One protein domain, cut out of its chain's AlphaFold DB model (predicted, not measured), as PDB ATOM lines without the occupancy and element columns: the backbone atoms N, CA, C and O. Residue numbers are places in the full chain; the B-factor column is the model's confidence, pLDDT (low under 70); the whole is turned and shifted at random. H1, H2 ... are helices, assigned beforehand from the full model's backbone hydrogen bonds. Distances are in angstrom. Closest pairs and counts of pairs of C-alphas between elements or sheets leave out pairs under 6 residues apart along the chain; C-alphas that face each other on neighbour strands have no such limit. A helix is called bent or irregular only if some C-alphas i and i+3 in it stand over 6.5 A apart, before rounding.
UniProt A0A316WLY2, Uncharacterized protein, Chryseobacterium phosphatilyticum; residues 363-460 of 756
ATOM      1  N   PRO A 363     121.784 -51.413  63.796       72.56
ATOM      2  CA  PRO A 363     121.876 -50.042  64.294       72.56
ATOM      3  C   PRO A 363     123.322 -49.532  64.387       72.56
ATOM      4  O   PRO A 363     123.602 -48.383  64.054       72.56
ATOM      5  N   LYS A 364     124.265 -50.388  64.808       77.31
ATOM      6  CA  LYS A 364     125.671 -50.009  65.027       77.31
ATOM      7  C   LYS A 364     126.385 -49.627  63.735       77.31
ATOM      8  O   LYS A 364     127.108 -48.638  63.706       77.31
ATOM      9  N   GLU A 365     126.176 -50.397  62.671       78.00
ATOM     10  CA  GLU A 365     126.784 -50.146  61.359       78.00
ATOM     11  C   GLU A 365     126.165 -48.922  60.678       78.00
ATOM     12  O   GLU A 365     126.890 -48.107  60.109       78.00
ATOM     13  N   PHE A 366     124.851 -48.717  60.832       78.69
ATOM     14  CA  PHE A 366     124.204 -47.459  60.451       78.69
ATOM     15  C   PHE A 366     124.851 -46.257  61.164       78.69
ATOM     16  O   PHE A 366     125.218 -45.280  60.511       78.69
ATOM     17  N   PHE A 367     125.077 -46.353  62.481       76.12
ATOM     18  CA  PHE A 367     125.744 -45.296  63.245       76.12
ATOM     19  C   PHE A 367     127.206 -45.074  62.860       76.12
ATOM     20  O   PHE A 367     127.615 -43.921  62.763       76.12
ATOM     21  N   LYS A 368     127.973 -46.137  62.590       79.00
ATOM     22  CA  LYS A 368     129.348 -46.038  62.073       79.00
ATOM     23  C   LYS A 368     129.378 -45.240  60.766       79.00
ATOM     24  O   LYS A 368     130.067 -44.227  60.685       79.00
ATOM     25  N   ASN A 369     128.552 -45.619  59.791       78.06
ATOM     26  CA  ASN A 369     128.472 -44.938  58.495       78.06
ATOM     27  C   ASN A 369     128.012 -43.473  58.622       78.06
ATOM     28  O   ASN A 369     128.526 -42.596  57.930       78.06
ATOM     29  N   LEU A 370     127.063 -43.194  59.523       79.12
ATOM     30  CA  LEU A 370     126.584 -41.840  59.797       79.12
ATOM     31  C   LEU A 370     127.668 -40.968  60.446       79.12
ATOM     32  O   LEU A 370     127.883 -39.843  60.021       79.12
ATOM     33  N   VAL A 371     128.387 -41.485  61.443       78.12
ATOM     34  CA  VAL A 371     129.481 -40.762  62.112       78.12
ATOM     35  C   VAL A 371     130.626 -40.459  61.142       78.12
ATOM     36  O   VAL A 371     131.191 -39.368  61.197       78.12
ATOM     37  N   GLN A 372     130.930 -41.380  60.225       78.25
ATOM     38  CA  GLN A 372     131.959 -41.200  59.197       78.25
ATOM     39  C   GLN A 372     131.596 -40.158  58.123       78.25
ATOM     40  O   GLN A 372     132.500 -39.627  57.481       78.25
ATOM     41  N   SER A 373     130.310 -39.838  57.927       77.50
ATOM     42  CA  SER A 373     129.880 -38.809  56.967       77.50
ATOM     43  C   SER A 373     129.858 -37.386  57.542       77.50
ATOM     44  O   SER A 373     129.766 -36.420  56.782       77.50
ATOM     45  N   LEU A 374     129.965 -37.235  58.868       78.25
ATOM     46  CA  LEU A 374     129.940 -35.937  59.542       78.25
ATOM     47  C   LEU A 374     131.275 -35.193  59.433       78.25
ATOM     48  O   LEU A 374     132.359 -35.775  59.490       78.25
ATOM     49  N   SER A 375     131.203 -33.862  59.355       78.56
ATOM     50  CA  SER A 375     132.405 -33.035  59.440       78.56
ATOM     51  C   SER A 375     132.951 -32.983  60.878       78.56
ATOM     52  O   SER A 375     132.275 -33.338  61.845       78.56
ATOM     53  N   GLY A 376     134.195 -32.524  61.052       77.12
ATOM     54  CA  GLY A 376     134.844 -32.511  62.371       77.12
ATOM     55  C   GLY A 376     134.175 -31.590  63.399       77.12
ATOM     56  O   GLY A 376     134.183 -31.902  64.591       77.12
ATOM     57  N   SER A 377     133.566 -30.482  62.957       78.06
ATOM     58  CA  SER A 377     132.730 -29.625  63.811       78.06
ATOM     59  C   SER A 377     131.472 -30.356  64.262       78.06
ATOM     60  O   SER A 377     131.126 -30.325  65.440       78.06
ATOM     61  N   ASP A 378     130.837 -31.069  63.339       83.06
ATOM     62  CA  ASP A 378     129.525 -31.683  63.535       83.06
ATOM     63  C   ASP A 378     129.652 -32.915  64.428       83.06
ATOM     64  O   ASP A 378     128.848 -33.112  65.333       83.06
ATOM     65  N   LEU A 379     130.734 -33.681  64.259       83.31
ATOM     66  CA  LEU A 379     131.114 -34.763  65.161       83.31
ATOM     67  C   LEU A 379     131.414 -34.247  66.576       83.31
ATOM     68  O   LEU A 379     130.994 -34.859  67.556       83.31
ATOM     69  N   ASN A 380     132.118 -33.118  66.716       82.25
ATOM     70  CA  ASN A 380     132.353 -32.513  68.030       82.25
ATOM     71  C   ASN A 380     131.046 -32.024  68.676       82.25
ATOM     72  O   ASN A 380     130.863 -32.208  69.881       82.25
ATOM     73  N   LEU A 381     130.126 -31.465  67.888       86.19
ATOM     74  CA  LEU A 381     128.821 -31.029  68.370       86.19
ATOM     75  C   LEU A 381     127.931 -32.216  68.772       86.19
ATOM     76  O   LEU A 381     127.352 -32.197  69.857       86.19
ATOM     77  N   LEU A 382     127.898 -33.279  67.964       86.88
ATOM     78  CA  LEU A 382     127.217 -34.545  68.257       86.88
ATOM     79  C   LEU A 382     127.753 -35.174  69.555       86.88
ATOM     80  O   LEU A 382     126.978 -35.555  70.430       86.88
ATOM     81  N   VAL A 383     129.081 -35.220  69.728       85.88
ATOM     82  CA  VAL A 383     129.735 -35.684  70.966       85.88
ATOM     83  C   VAL A 383     129.311 -34.844  72.172       85.88
ATOM     84  O   VAL A 383     129.055 -35.400  73.243       85.88
ATOM     85  N   GLN A 384     129.239 -33.519  72.034       91.00
ATOM     86  CA  GLN A 384     128.866 -32.645  73.146       91.00
ATOM     87  C   GLN A 384     127.364 -32.720  73.471       91.00
ATOM     88  O   GLN A 384     126.993 -32.671  74.647       91.00
ATOM     89  N   TYR A 385     126.503 -32.945  72.472       91.81
ATOM     90  CA  TYR A 385     125.089 -33.245  72.702       91.81
ATOM     91  C   TYR A 385     124.905 -34.585  73.418       91.81
ATOM     92  O   TYR A 385     124.192 -34.659  74.418       91.81
ATOM     93  N   LEU A 386     125.627 -35.628  72.994       87.62
ATOM     94  CA  LEU A 386     125.615 -36.935  73.655       87.62
ATOM     95  C   LEU A 386     126.021 -36.822  75.131       87.62
ATOM     96  O   LEU A 386     125.358 -37.380  76.001       87.62
ATOM     97  N   ARG A 387     127.083 -36.062  75.431       88.19
ATOM     98  CA  ARG A 387     127.500 -35.772  76.814       88.19
ATOM     99  C   ARG A 387     126.422 -35.039  77.597       88.19
ATOM    100  O   ARG A 387     126.194 -35.383  78.749       88.19
ATOM    101  N   THR A 388     125.743 -34.084  76.971       89.56
ATOM    102  CA  THR A 388     124.619 -33.359  77.572       89.56
ATOM    103  C   THR A 388     123.450 -34.296  77.889       89.56
ATOM    104  O   THR A 388     122.858 -34.181  78.958       89.56
ATOM    105  N   LYS A 389     123.147 -35.272  77.024       90.00
ATOM    106  CA  LYS A 389     122.123 -36.301  77.278       90.00
ATOM    107  C   LYS A 389     122.530 -37.255  78.402       90.00
ATOM    108  O   LYS A 389     121.730 -37.488  79.299       90.00
ATOM    109  N   ILE A 390     123.774 -37.743  78.412       86.94
ATOM    110  CA  ILE A 390     124.308 -38.558  79.520       86.94
ATOM    111  C   ILE A 390     124.231 -37.774  80.837       86.94
ATOM    112  O   ILE A 390     123.684 -38.274  81.812       86.94
ATOM    113  N   GLU A 391     124.674 -36.512  80.845       87.62
ATOM    114  CA  GLU A 391     124.589 -35.633  82.015       87.62
ATOM    115  C   GLU A 391     123.136 -35.430  82.476       87.62
ATOM    116  O   GLU A 391     122.895 -35.412  83.679       87.62
ATOM    117  N   GLN A 392     122.165 -35.318  81.563       86.25
ATOM    118  CA  GLN A 392     120.733 -35.242  81.896       86.25
ATOM    119  C   GLN A 392     120.184 -36.543  82.501       86.25
ATOM    120  O   GLN A 392     119.316 -36.476  83.370       86.25
ATOM    121  N   PHE A 393     120.673 -37.712  82.076       83.69
ATOM    122  CA  PHE A 393     120.277 -38.997  82.661       83.69
ATOM    123  C   PHE A 393     120.914 -39.224  84.039       83.69
ATOM    124  O   PHE A 393     120.205 -39.588  84.977       83.69
ATOM    125  N   ASP A 394     122.209 -38.936  84.194       81.19
ATOM    126  CA  ASP A 394     122.920 -39.032  85.477       81.19
ATOM    127  C   ASP A 394     122.361 -38.034  86.510       81.19
ATOM    128  O   ASP A 394     122.172 -38.365  87.682       81.19
ATOM    129  N   ASN A 395     122.037 -36.813  86.067       85.31
ATOM    130  CA  ASN A 395     121.495 -35.737  86.898       85.31
ATOM    131  C   ASN A 395     119.962 -35.630  86.852       85.31
ATOM    132  O   ASN A 395     119.431 -34.565  87.161       85.31
ATOM    133  N   PHE A 396     119.228 -36.700  86.527       79.38
ATOM    134  CA  PHE A 396     117.758 -36.666  86.406       79.38
ATOM    135  C   PHE A 396     117.031 -36.117  87.659       79.38
ATOM    136  O   PHE A 396     115.918 -35.606  87.564       79.38
ATOM    137  N   PHE A 397     117.669 -36.194  88.834       73.44
ATOM    138  CA  PHE A 397     117.161 -35.668  90.108       73.44
ATOM    139  C   PHE A 397     117.869 -34.398  90.621       73.44
ATOM    140  O   PHE A 397     117.536 -33.925  91.708       73.44
ATOM    141  N   ALA A 398     118.851 -33.855  89.895       74.88
ATOM    142  CA  ALA A 398     119.557 -32.631  90.277       74.88
ATOM    143  C   ALA A 398     119.013 -31.406  89.522       74.88
ATOM    144  O   ALA A 398     118.350 -31.522  88.493       74.88
ATOM    145  N   ASP A 399     119.282 -30.207  90.043       74.06
ATOM    146  CA  ASP A 399     118.880 -28.971  89.373       74.06
ATOM    147  C   ASP A 399     119.662 -28.786  88.065       74.06
ATOM    148  O   ASP A 399     120.890 -28.777  88.047       74.06
ATOM    149  N   SER A 400     118.936 -28.546  86.974       70.19
ATOM    150  CA  SER A 400     119.462 -28.128  85.673       70.19
ATOM    151  C   SER A 400     120.552 -27.045  85.735       70.19
ATOM    152  O   SER A 400     121.448 -27.041  84.889       70.19
ATOM    153  N   SER A 401     120.543 -26.160  86.741       73.31
ATOM    154  CA  SER A 401     121.581 -25.143  86.940       73.31
ATOM    155  C   SER A 401     122.984 -25.723  87.189       73.31
ATOM    156  O   SER A 401     123.974 -25.033  86.921       73.31
ATOM    157  N   SER A 402     123.103 -26.985  87.628       74.31
ATOM    158  CA  SER A 402     124.382 -27.680  87.818       74.31
ATOM    159  C   SER A 402     124.927 -28.354  86.557       74.31
ATOM    160  O   SER A 402     126.087 -28.760  86.569       74.31
ATOM    161  N   SER A 403     124.141 -28.451  85.476       83.88
ATOM    162  CA  SER A 403     124.595 -29.057  84.215       83.88
ATOM    163  C   SER A 403     125.761 -28.263  83.610       83.88
ATOM    164  O   SER A 403     125.678 -27.052  83.371       83.88
ATOM    165  N   LYS A 404     126.901 -28.932  83.446       90.75
ATOM    166  CA  LYS A 404     128.165 -28.374  82.964       90.75
ATOM    167  C   LYS A 404     128.348 -28.669  81.483       90.75
ATOM    168  O   LYS A 404     128.718 -27.767  80.735       90.75
ATOM    169  N   GLU A 405     128.077 -29.900  81.062       90.19
ATOM    170  CA  GLU A 405     128.171 -30.301  79.658       90.19
ATOM    171  C   GLU A 405     127.100 -29.596  78.821       90.19
ATOM    172  O   GLU A 405     127.412 -29.152  77.714       90.19
ATOM    173  N   LYS A 406     125.905 -29.370  79.396       90.56
ATOM    174  CA  LYS A 406     124.866 -28.540  78.768       90.56
ATOM    175  C   LYS A 406     125.335 -27.109  78.488       90.56
ATOM    176  O   LYS A 406     125.147 -26.632  77.382       90.56
ATOM    177  N   LYS A 407     125.976 -26.426  79.444       89.50
ATOM    178  CA  LYS A 407     126.455 -25.042  79.236       89.50
ATOM    179  C   LYS A 407     127.489 -24.960  78.114       89.50
ATOM    180  O   LYS A 407     127.433 -24.051  77.300       89.50
ATOM    181  N   ILE A 408     128.382 -25.949  78.037       88.62
ATOM    182  CA  ILE A 408     129.355 -26.064  76.942       88.62
ATOM    183  C   ILE A 408     128.635 -26.298  75.602       88.62
ATOM    184  O   ILE A 408     129.035 -25.734  74.590       88.62
ATOM    185  N   TYR A 409     127.569 -27.105  75.579       90.31
ATOM    186  CA  TYR A 409     126.749 -27.300  74.381       90.31
ATOM    187  C   TYR A 409     126.023 -26.014  73.955       90.31
ATOM    188  O   TYR A 409     126.141 -25.609  72.798       90.31
ATOM    189  N   ASP A 410     125.354 -25.347  74.900       90.88
ATOM    190  CA  ASP A 410     124.638 -24.083  74.702       90.88
ATOM    191  C   ASP A 410     125.583 -22.980  74.168       90.88
ATOM    192  O   ASP A 410     125.173 -22.179  73.334       90.88
ATOM    193  N   GLU A 411     126.857 -22.959  74.584       89.94
ATOM    194  CA  GLU A 411     127.898 -22.064  74.046       89.94
ATOM    195  C   GLU A 411     128.328 -22.422  72.608       89.94
ATOM    196  O   GLU A 411     128.557 -21.525  71.792       89.94
ATOM    197  N   LEU A 412     128.434 -23.715  72.270       84.56
ATOM    198  CA  LEU A 412     128.848 -24.167  70.935       84.56
ATOM    199  C   LEU A 412     127.787 -23.886  69.861       84.56
ATOM    200  O   LEU A 412     128.140 -23.443  68.767       84.56
ATOM    201  N   ILE A 413     126.500 -24.107  70.157       92.12
ATOM    202  CA  ILE A 413     125.414 -23.956  69.168       92.12
ATOM    203  C   ILE A 413     125.159 -22.507  68.729       92.12
ATOM    204  O   ILE A 413     124.520 -22.300  67.700       92.12
ATOM    205  N   ILE A 414     125.673 -21.498  69.448       89.75
ATOM    206  CA  ILE A 414     125.477 -20.069  69.119       89.75
ATOM    207  C   ILE A 414     125.947 -19.733  67.693       89.75
ATOM    208  O   ILE A 414     125.375 -18.853  67.052       89.75
ATOM    209  N   ASN A 415     126.971 -20.434  67.196       81.62
ATOM    210  CA  ASN A 415     127.608 -20.166  65.903       81.62
ATOM    211  C   ASN A 415     127.371 -21.271  64.854       81.62
ATOM    212  O   ASN A 415     128.057 -21.286  63.833       81.62
ATOM    213  N   VAL A 416     126.442 -22.202  65.100       81.25
ATOM    214  CA  VAL A 416     126.127 -23.321  64.192       81.25
ATOM    215  C   VAL A 416     124.732 -23.127  63.596       81.25
ATOM    216  O   VAL A 416     123.856 -22.530  64.223       81.25
ATOM    217  N   ASP A 417     124.521 -23.608  62.369       86.50
ATOM    218  CA  ASP A 417     123.210 -23.545  61.727       86.50
ATOM    219  C   ASP A 417     122.146 -24.324  62.524       86.50
ATOM    220  O   ASP A 417     122.380 -25.439  62.991       86.50
ATOM    221  N   LYS A 418     120.950 -23.745  62.682       81.50
ATOM    222  CA  LYS A 418     119.911 -24.319  63.550       81.50
ATOM    223  C   LYS A 418     119.293 -25.597  62.999       81.50
ATOM    224  O   LYS A 418     118.868 -26.432  63.795       81.50
ATOM    225  N   ASP A 419     119.202 -25.757  61.685       76.88
ATOM    226  CA  ASP A 419     118.627 -26.965  61.096       76.88
ATOM    227  C   ASP A 419     119.667 -28.092  61.064       76.88
ATOM    228  O   ASP A 419     119.326 -29.247  61.330       76.88
ATOM    229  N   GLN A 420     120.951 -27.748  60.920       77.25
ATOM    230  CA  GLN A 420     122.069 -28.652  61.195       77.25
ATOM    231  C   GLN A 420     122.075 -29.136  62.659       77.25
ATOM    232  O   GLN A 420     122.171 -30.341  62.901       77.25
ATOM    233  N   VAL A 421     121.910 -28.228  63.635       84.00
ATOM    234  CA  VAL A 421     121.782 -28.574  65.066       84.00
ATOM    235  C   VAL A 421     120.613 -29.539  65.276       84.00
ATOM    236  O   VAL A 421     120.839 -30.647  65.756       84.00
ATOM    237  N   LYS A 422     119.394 -29.190  64.836       84.94
ATOM    238  CA  LYS A 422     118.212 -30.070  64.950       84.94
ATOM    239  C   LYS A 422     118.430 -31.442  64.310       84.94
ATOM    240  O   LYS A 422     117.956 -32.438  64.846       84.94
ATOM    241  N   GLY A 423     119.123 -31.506  63.171       80.75
ATOM    242  CA  GLY A 423     119.468 -32.763  62.508       80.75
ATOM    243  C   GLY A 423     120.332 -33.661  63.396       80.75
ATOM    244  O   GLY A 423     120.002 -34.829  63.594       80.75
ATOM    245  N   LEU A 424     121.389 -33.104  63.991       81.94
ATOM    246  CA  LEU A 424     122.287 -33.814  64.912       81.94
ATOM    247  C   LEU A 424     121.601 -34.188  66.235       81.94
ATOM    248  O   LEU A 424     121.820 -35.284  66.750       81.94
ATOM    249  N   GLU A 425     120.742 -33.317  66.767       88.69
ATOM    250  CA  GLU A 425     119.948 -33.606  67.965       88.69
ATOM    251  C   GLU A 425     118.978 -34.768  67.721       88.69
ATOM    252  O   GLU A 425     118.985 -35.756  68.461       88.69
ATOM    253  N   LYS A 426     118.221 -34.707  66.616       86.56
ATOM    254  CA  LYS A 426     117.304 -35.765  66.173       86.56
ATOM    255  C   LYS A 426     118.029 -37.094  65.945       86.56
ATOM    256  O   LYS A 426     117.501 -38.141  66.309       86.56
ATOM    257  N   ILE A 427     119.252 -37.073  65.404       80.38
ATOM    258  CA  ILE A 427     120.085 -38.277  65.261       80.38
ATOM    259  C   ILE A 427     120.324 -38.958  66.615       80.38
ATOM    260  O   ILE A 427     120.256 -40.182  66.674       80.38
ATOM    261  N   ILE A 428     120.560 -38.226  67.705       85.06
ATOM    262  CA  ILE A 428     120.726 -38.854  69.025       85.06
ATOM    263  C   ILE A 428     119.375 -39.270  69.616       85.06
ATOM    264  O   ILE A 428     119.247 -40.396  70.104       85.06
ATOM    265  N   ASP A 429     118.358 -38.415  69.543       86.81
ATOM    266  CA  ASP A 429     117.072 -38.656  70.204       86.81
ATOM    267  C   ASP A 429     116.245 -39.786  69.560       86.81
ATOM    268  O   ASP A 429     115.700 -40.632  70.271       86.81
ATOM    269  N   ASP A 430     116.230 -39.903  68.229       82.81
ATOM    270  CA  ASP A 430     115.486 -40.960  67.519       82.81
ATOM    271  C   ASP A 430     116.157 -42.346  67.599       82.81
ATOM    272  O   ASP A 430     115.630 -43.337  67.076       82.81
ATOM    273  N   ASN A 431     117.347 -42.436  68.202       79.62
ATOM    274  CA  ASN A 431     118.217 -43.609  68.102       79.62
ATOM    275  C   ASN A 431     118.886 -44.040  69.412       79.62
ATOM    276  O   ASN A 431     119.478 -45.117  69.434       79.62
ATOM    277  N   THR A 432     118.814 -43.258  70.491       86.38
ATOM    278  CA  THR A 432     119.395 -43.641  71.787       86.38
ATOM    279  C   THR A 432     118.350 -43.905  72.858       86.38
ATOM    280  O   THR A 432     117.228 -43.403  72.809       86.38
ATOM    281  N   PHE A 433     118.730 -44.702  73.855       86.56
ATOM    282  CA  PHE A 433     117.962 -44.876  75.082       86.56
ATOM    283  C   PHE A 433     118.877 -44.990  76.309       86.56
ATOM    284  O   PHE A 433     120.036 -45.395  76.203       86.56
ATOM    285  N   ALA A 434     118.339 -44.659  77.487       79.12
ATOM    286  CA  ALA A 434     119.072 -44.734  78.753       79.12
ATOM    287  C   ALA A 434     118.828 -46.034  79.541       79.12
ATOM    288  O   ALA A 434     119.762 -46.575  80.122       79.12
ATOM    289  N   GLN A 435     117.583 -46.531  79.585       75.44
ATOM    290  CA  GLN A 435     117.201 -47.685  80.423       75.44
ATOM    291  C   GLN A 435     116.379 -48.747  79.678       75.44
ATOM    292  O   GLN A 435     116.652 -49.936  79.814       75.44
ATOM    293  N   SER A 436     115.409 -48.338  78.857       75.00
ATOM    294  CA  SER A 436     114.656 -49.232  77.970       75.00
ATOM    295  C   SER A 436     114.417 -48.559  76.619       75.00
ATOM    296  O   SER A 436     113.811 -47.492  76.550       75.00
ATOM    297  N   GLY A 437     114.929 -49.177  75.555       74.62
ATOM    298  CA  GLY A 437     114.818 -48.690  74.181       74.62
ATOM    299  C   GLY A 437     113.819 -49.478  73.348       74.62
ATOM    300  O   GLY A 437     113.334 -50.536  73.751       74.62
ATOM    301  N   ARG A 438     113.544 -48.962  72.152       78.75
ATOM    302  CA  ARG A 438     112.947 -49.732  71.054       78.75
ATOM    303  C   ARG A 438     114.022 -50.620  70.412       78.75
ATOM    304  O   ARG A 438     115.207 -50.330  70.537       78.75
ATOM    305  N   GLU A 439     113.616 -51.662  69.686       73.19
ATOM    306  CA  GLU A 439     114.535 -52.626  69.039       73.19
ATOM    307  C   GLU A 439     115.548 -51.982  68.072       73.19
ATOM    308  O   GLU A 439     116.590 -52.564  67.790       73.19
ATOM    309  N   ASN A 440     115.263 -50.769  67.588       75.88
ATOM    310  CA  ASN A 440     116.082 -50.001  66.651       75.88
ATOM    311  C   ASN A 440     116.859 -48.833  67.299       75.88
ATOM    312  O   ASN A 440     117.246 -47.893  66.603       75.88
ATOM    313  N   GLN A 441     117.050 -48.860  68.622       82.19
ATOM    314  CA  GLN A 441     117.823 -47.867  69.374       82.19
ATOM    315  C   GLN A 441     119.033 -48.514  70.067       82.19
ATOM    316  O   GLN A 441     118.994 -49.678  70.458       82.19
ATOM    317  N   ILE A 442     120.104 -47.742  70.248       83.25
ATOM    318  CA  ILE A 442     121.353 -48.149  70.909       83.25
ATOM    319  C   ILE A 442     121.374 -47.573  72.332       83.25
ATOM    320  O   ILE A 442     120.919 -46.449  72.562       83.25
ATOM    321  N   GLN A 443     121.912 -48.308  73.310       88.88
ATOM    322  CA  GLN A 443     122.096 -47.756  74.655       88.88
ATOM    323  C   GLN A 443     123.076 -46.572  74.593       88.88
ATOM    324  O   GLN A 443     124.104 -46.649  73.921       88.88
ATOM    325  N   ILE A 444     122.798 -45.478  75.303       86.12
ATOM    326  CA  ILE A 444     123.579 -44.239  75.162       86.12
ATOM    327  C   ILE A 444     125.084 -44.410  75.465       86.12
ATOM    328  O   ILE A 444     125.919 -43.825  74.775       86.12
ATOM    329  N   ASP A 445     125.449 -45.276  76.417       83.00
ATOM    330  CA  ASP A 445     126.847 -45.639  76.702       83.00
ATOM    331  C   ASP A 445     127.505 -46.463  75.588       83.00
ATOM    332  O   ASP A 445     128.707 -46.352  75.347       83.00
ATOM    333  N   GLU A 446     126.731 -47.279  74.876       86.38
ATOM    334  CA  GLU A 446     127.226 -48.048  73.738       86.38
ATOM    335  C   GLU A 446     127.441 -47.140  72.519       86.38
ATOM    336  O   GLU A 446     128.481 -47.241  71.867       86.38
ATOM    337  N   LEU A 447     126.550 -46.168  72.276       82.88
ATOM    338  CA  LEU A 447     126.785 -45.138  71.257       82.88
ATOM    339  C   LEU A 447     127.990 -44.247  71.609       82.88
ATOM    340  O   LEU A 447     128.775 -43.898  70.732       82.88
ATOM    341  N   LYS A 448     128.180 -43.911  72.888       84.62
ATOM    342  CA  LYS A 448     129.364 -43.184  73.383       84.62
ATOM    343  C   LYS A 448     130.661 -43.931  73.082       84.62
ATOM    344  O   LYS A 448     131.632 -43.296  72.676       84.62
ATOM    345  N   ASN A 449     130.669 -45.253  73.251       85.19
ATOM    346  CA  ASN A 449     131.819 -46.088  72.909       85.19
ATOM    347  C   ASN A 449     132.039 -46.141  71.390       85.19
ATOM    348  O   ASN A 449     133.153 -45.874  70.957       85.19
ATOM    349  N   LEU A 450     130.988 -46.357  70.587       83.31
ATOM    350  CA  LEU A 450     131.072 -46.328  69.117       83.31
ATOM    351  C   LEU A 450     131.628 -44.994  68.600       83.31
ATOM    352  O   LEU A 450     132.589 -44.975  67.842       83.31
ATOM    353  N   ILE A 451     131.090 -43.863  69.061       79.44
ATOM    354  CA  ILE A 451     131.580 -42.533  68.669       79.44
ATOM    355  C   ILE A 451     133.024 -42.304  69.150       79.44
ATOM    356  O   ILE A 451     133.781 -41.601  68.483       79.44
ATOM    357  N   HIS A 452     133.442 -42.892  70.275       82.06
ATOM    358  CA  HIS A 452     134.837 -42.834  70.716       82.06
ATOM    359  C   HIS A 452     135.768 -43.682  69.834       82.06
ATOM    360  O   HIS A 452     136.864 -43.221  69.516       82.06
ATOM    361  N   GLU A 453     135.333 -44.869  69.402       83.38
ATOM    362  CA  GLU A 453     136.067 -45.733  68.471       83.38
ATOM    363  C   GLU A 453     136.178 -45.094  67.080       83.38
ATOM    364  O   GLU A 453     137.294 -44.922  66.596       83.38
ATOM    365  N   GLU A 454     135.080 -44.608  66.492       81.75
ATOM    366  CA  GLU A 454     135.119 -43.882  65.212       81.75
ATOM    367  C   GLU A 454     135.956 -42.604  65.300       81.75
ATOM    368  O   GLU A 454     136.747 -42.313  64.406       81.75
ATOM    369  N   LYS A 455     135.851 -41.843  66.399       81.12
ATOM    370  CA  LYS A 455     136.699 -40.661  66.605       81.12
ATOM    371  C   LYS A 455     138.173 -41.043  66.758       81.12
ATOM    372  O   LYS A 455     139.027 -40.264  66.343       81.12
ATOM    373  N   LYS A 456     138.493 -42.218  67.314       84.94
ATOM    374  CA  LYS A 456     139.864 -42.746  67.335       84.94
ATOM    375  C   LYS A 456     140.322 -43.122  65.923       84.94
ATOM    376  O   LYS A 456     141.402 -42.687  65.542       84.94
ATOM    377  N   GLU A 457     139.531 -43.868  65.149       83.50
ATOM    378  CA  GLU A 457     139.864 -44.236  63.760       83.50
ATOM    379  C   GLU A 457     140.069 -42.989  62.878       83.50
ATOM    380  O   GLU A 457     141.083 -42.882  62.191       83.50
ATOM    381  N   LEU A 458     139.175 -42.000  62.981       79.19
ATOM    382  CA  LEU A 458     139.256 -40.722  62.266       79.19
ATOM    383  C   LEU A 458     140.470 -39.875  62.688       79.19
ATOM    384  O   LEU A 458     141.110 -39.240  61.852       79.19
ATOM    385  N   LEU A 459     140.816 -39.847  63.979       81.06
ATOM    386  CA  LEU A 459     142.019 -39.145  64.435       81.06
ATOM    387  C   LEU A 459     143.299 -39.872  64.008       81.06
ATOM    388  O   LEU A 459     144.265 -39.204  63.650       81.06
ATOM    389  N   LEU A 460     143.317 -41.209  63.998       85.69
ATOM    390  CA  LEU A 460     144.457 -41.990  63.502       85.69
ATOM    391  C   LEU A 460     144.694 -41.772  62.000       85.69
ATOM    392  O   LEU A 460     145.849 -41.658  61.594       85.69
TER     393      LEU A 460
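This is residues 363 to 460 of the 756 residues of an uncharacterized protein of Chryseobacterium phosphatilyticum (UniProt A0A316WLY2). The longest helix, H2, runs through the middle of a five-helix cluster, with H3, H4 and H5 packed round it; H3 and H5 are on roughly opposite sides of H2. H1 packs on H5, and a long loop, residues 430 to 443, joins H4 to H5. The printed part has 98 residues with five named helices, in the order H1, H2, H3, H4, H5, and no named strand; the class is all helix. It is compact, with a radius of gyration of the C-alphas of 13.4 A, and its rounded outline spans 36 by 34 by 26 A.

Start at H2, residues 376 to 394, the hub, which touches three other helices. H3, residues 405 to 415, touches it and forms a helical hairpin with it, opposite ways at a shallow tilt of 32 degrees, only just short of steep; look at the closest C-alphas, those of Thr 388 and Lys 406, 5.0 A apart. H4, residues 418 to 429, touches H2 with residues 424 to 428 alone, at a steep tilt of 49 degrees, the same way; the closest C-alphas, those of Leu 382 and Leu 424, are 6.0 A apart. H5, residues 444 to 460, touches H2 with residues 444 to 451 alone, at a shallow tilt of 26 degrees, opposite ways; the closest C-alphas, those of Ile 390 and Ile 444, are 7.2 A apart. Farther out, H1, residues 363 to 373, touches H5 at a steep tilt of 39 degrees, the same way, with the C-alphas of Lys 368 and Glu 454 closest at 6.9 A. The helix packing is part aligned, part crossed: of these four touching pairs, 2 are at a shallow tilt. H4 and H5 are apart. In H1, H2, H4 and H5 every O i to N i+4 pair is within hydrogen-bond range; in H3 it is 5 of 7.

Find C-alpha 376 at (134.844, -32.511, 62.371); from there H2 runs 26.8 A to C-alpha 394 at (122.920, -39.032, 85.477). H5 measures 24.0 A and ends at C-alpha 460, (144.457, -41.990, 63.502). H3 is 17.1 A, H4 16.1 A and H1 15.6 A long. H3 is irregular, but only just: C-alphas 412 and 415 are 6.55 A apart.

The two C-alphas farthest apart, those of Asp 399 and Leu 460, are 38.6 A apart. The printed part has no cut. The link from H4 to H5 is long, 14 residues; within it, residues 432 to 433 pair in parallel with residues 442 to 443. The mean pLDDT of the printed part is 82.6, and no printed residue is under 70.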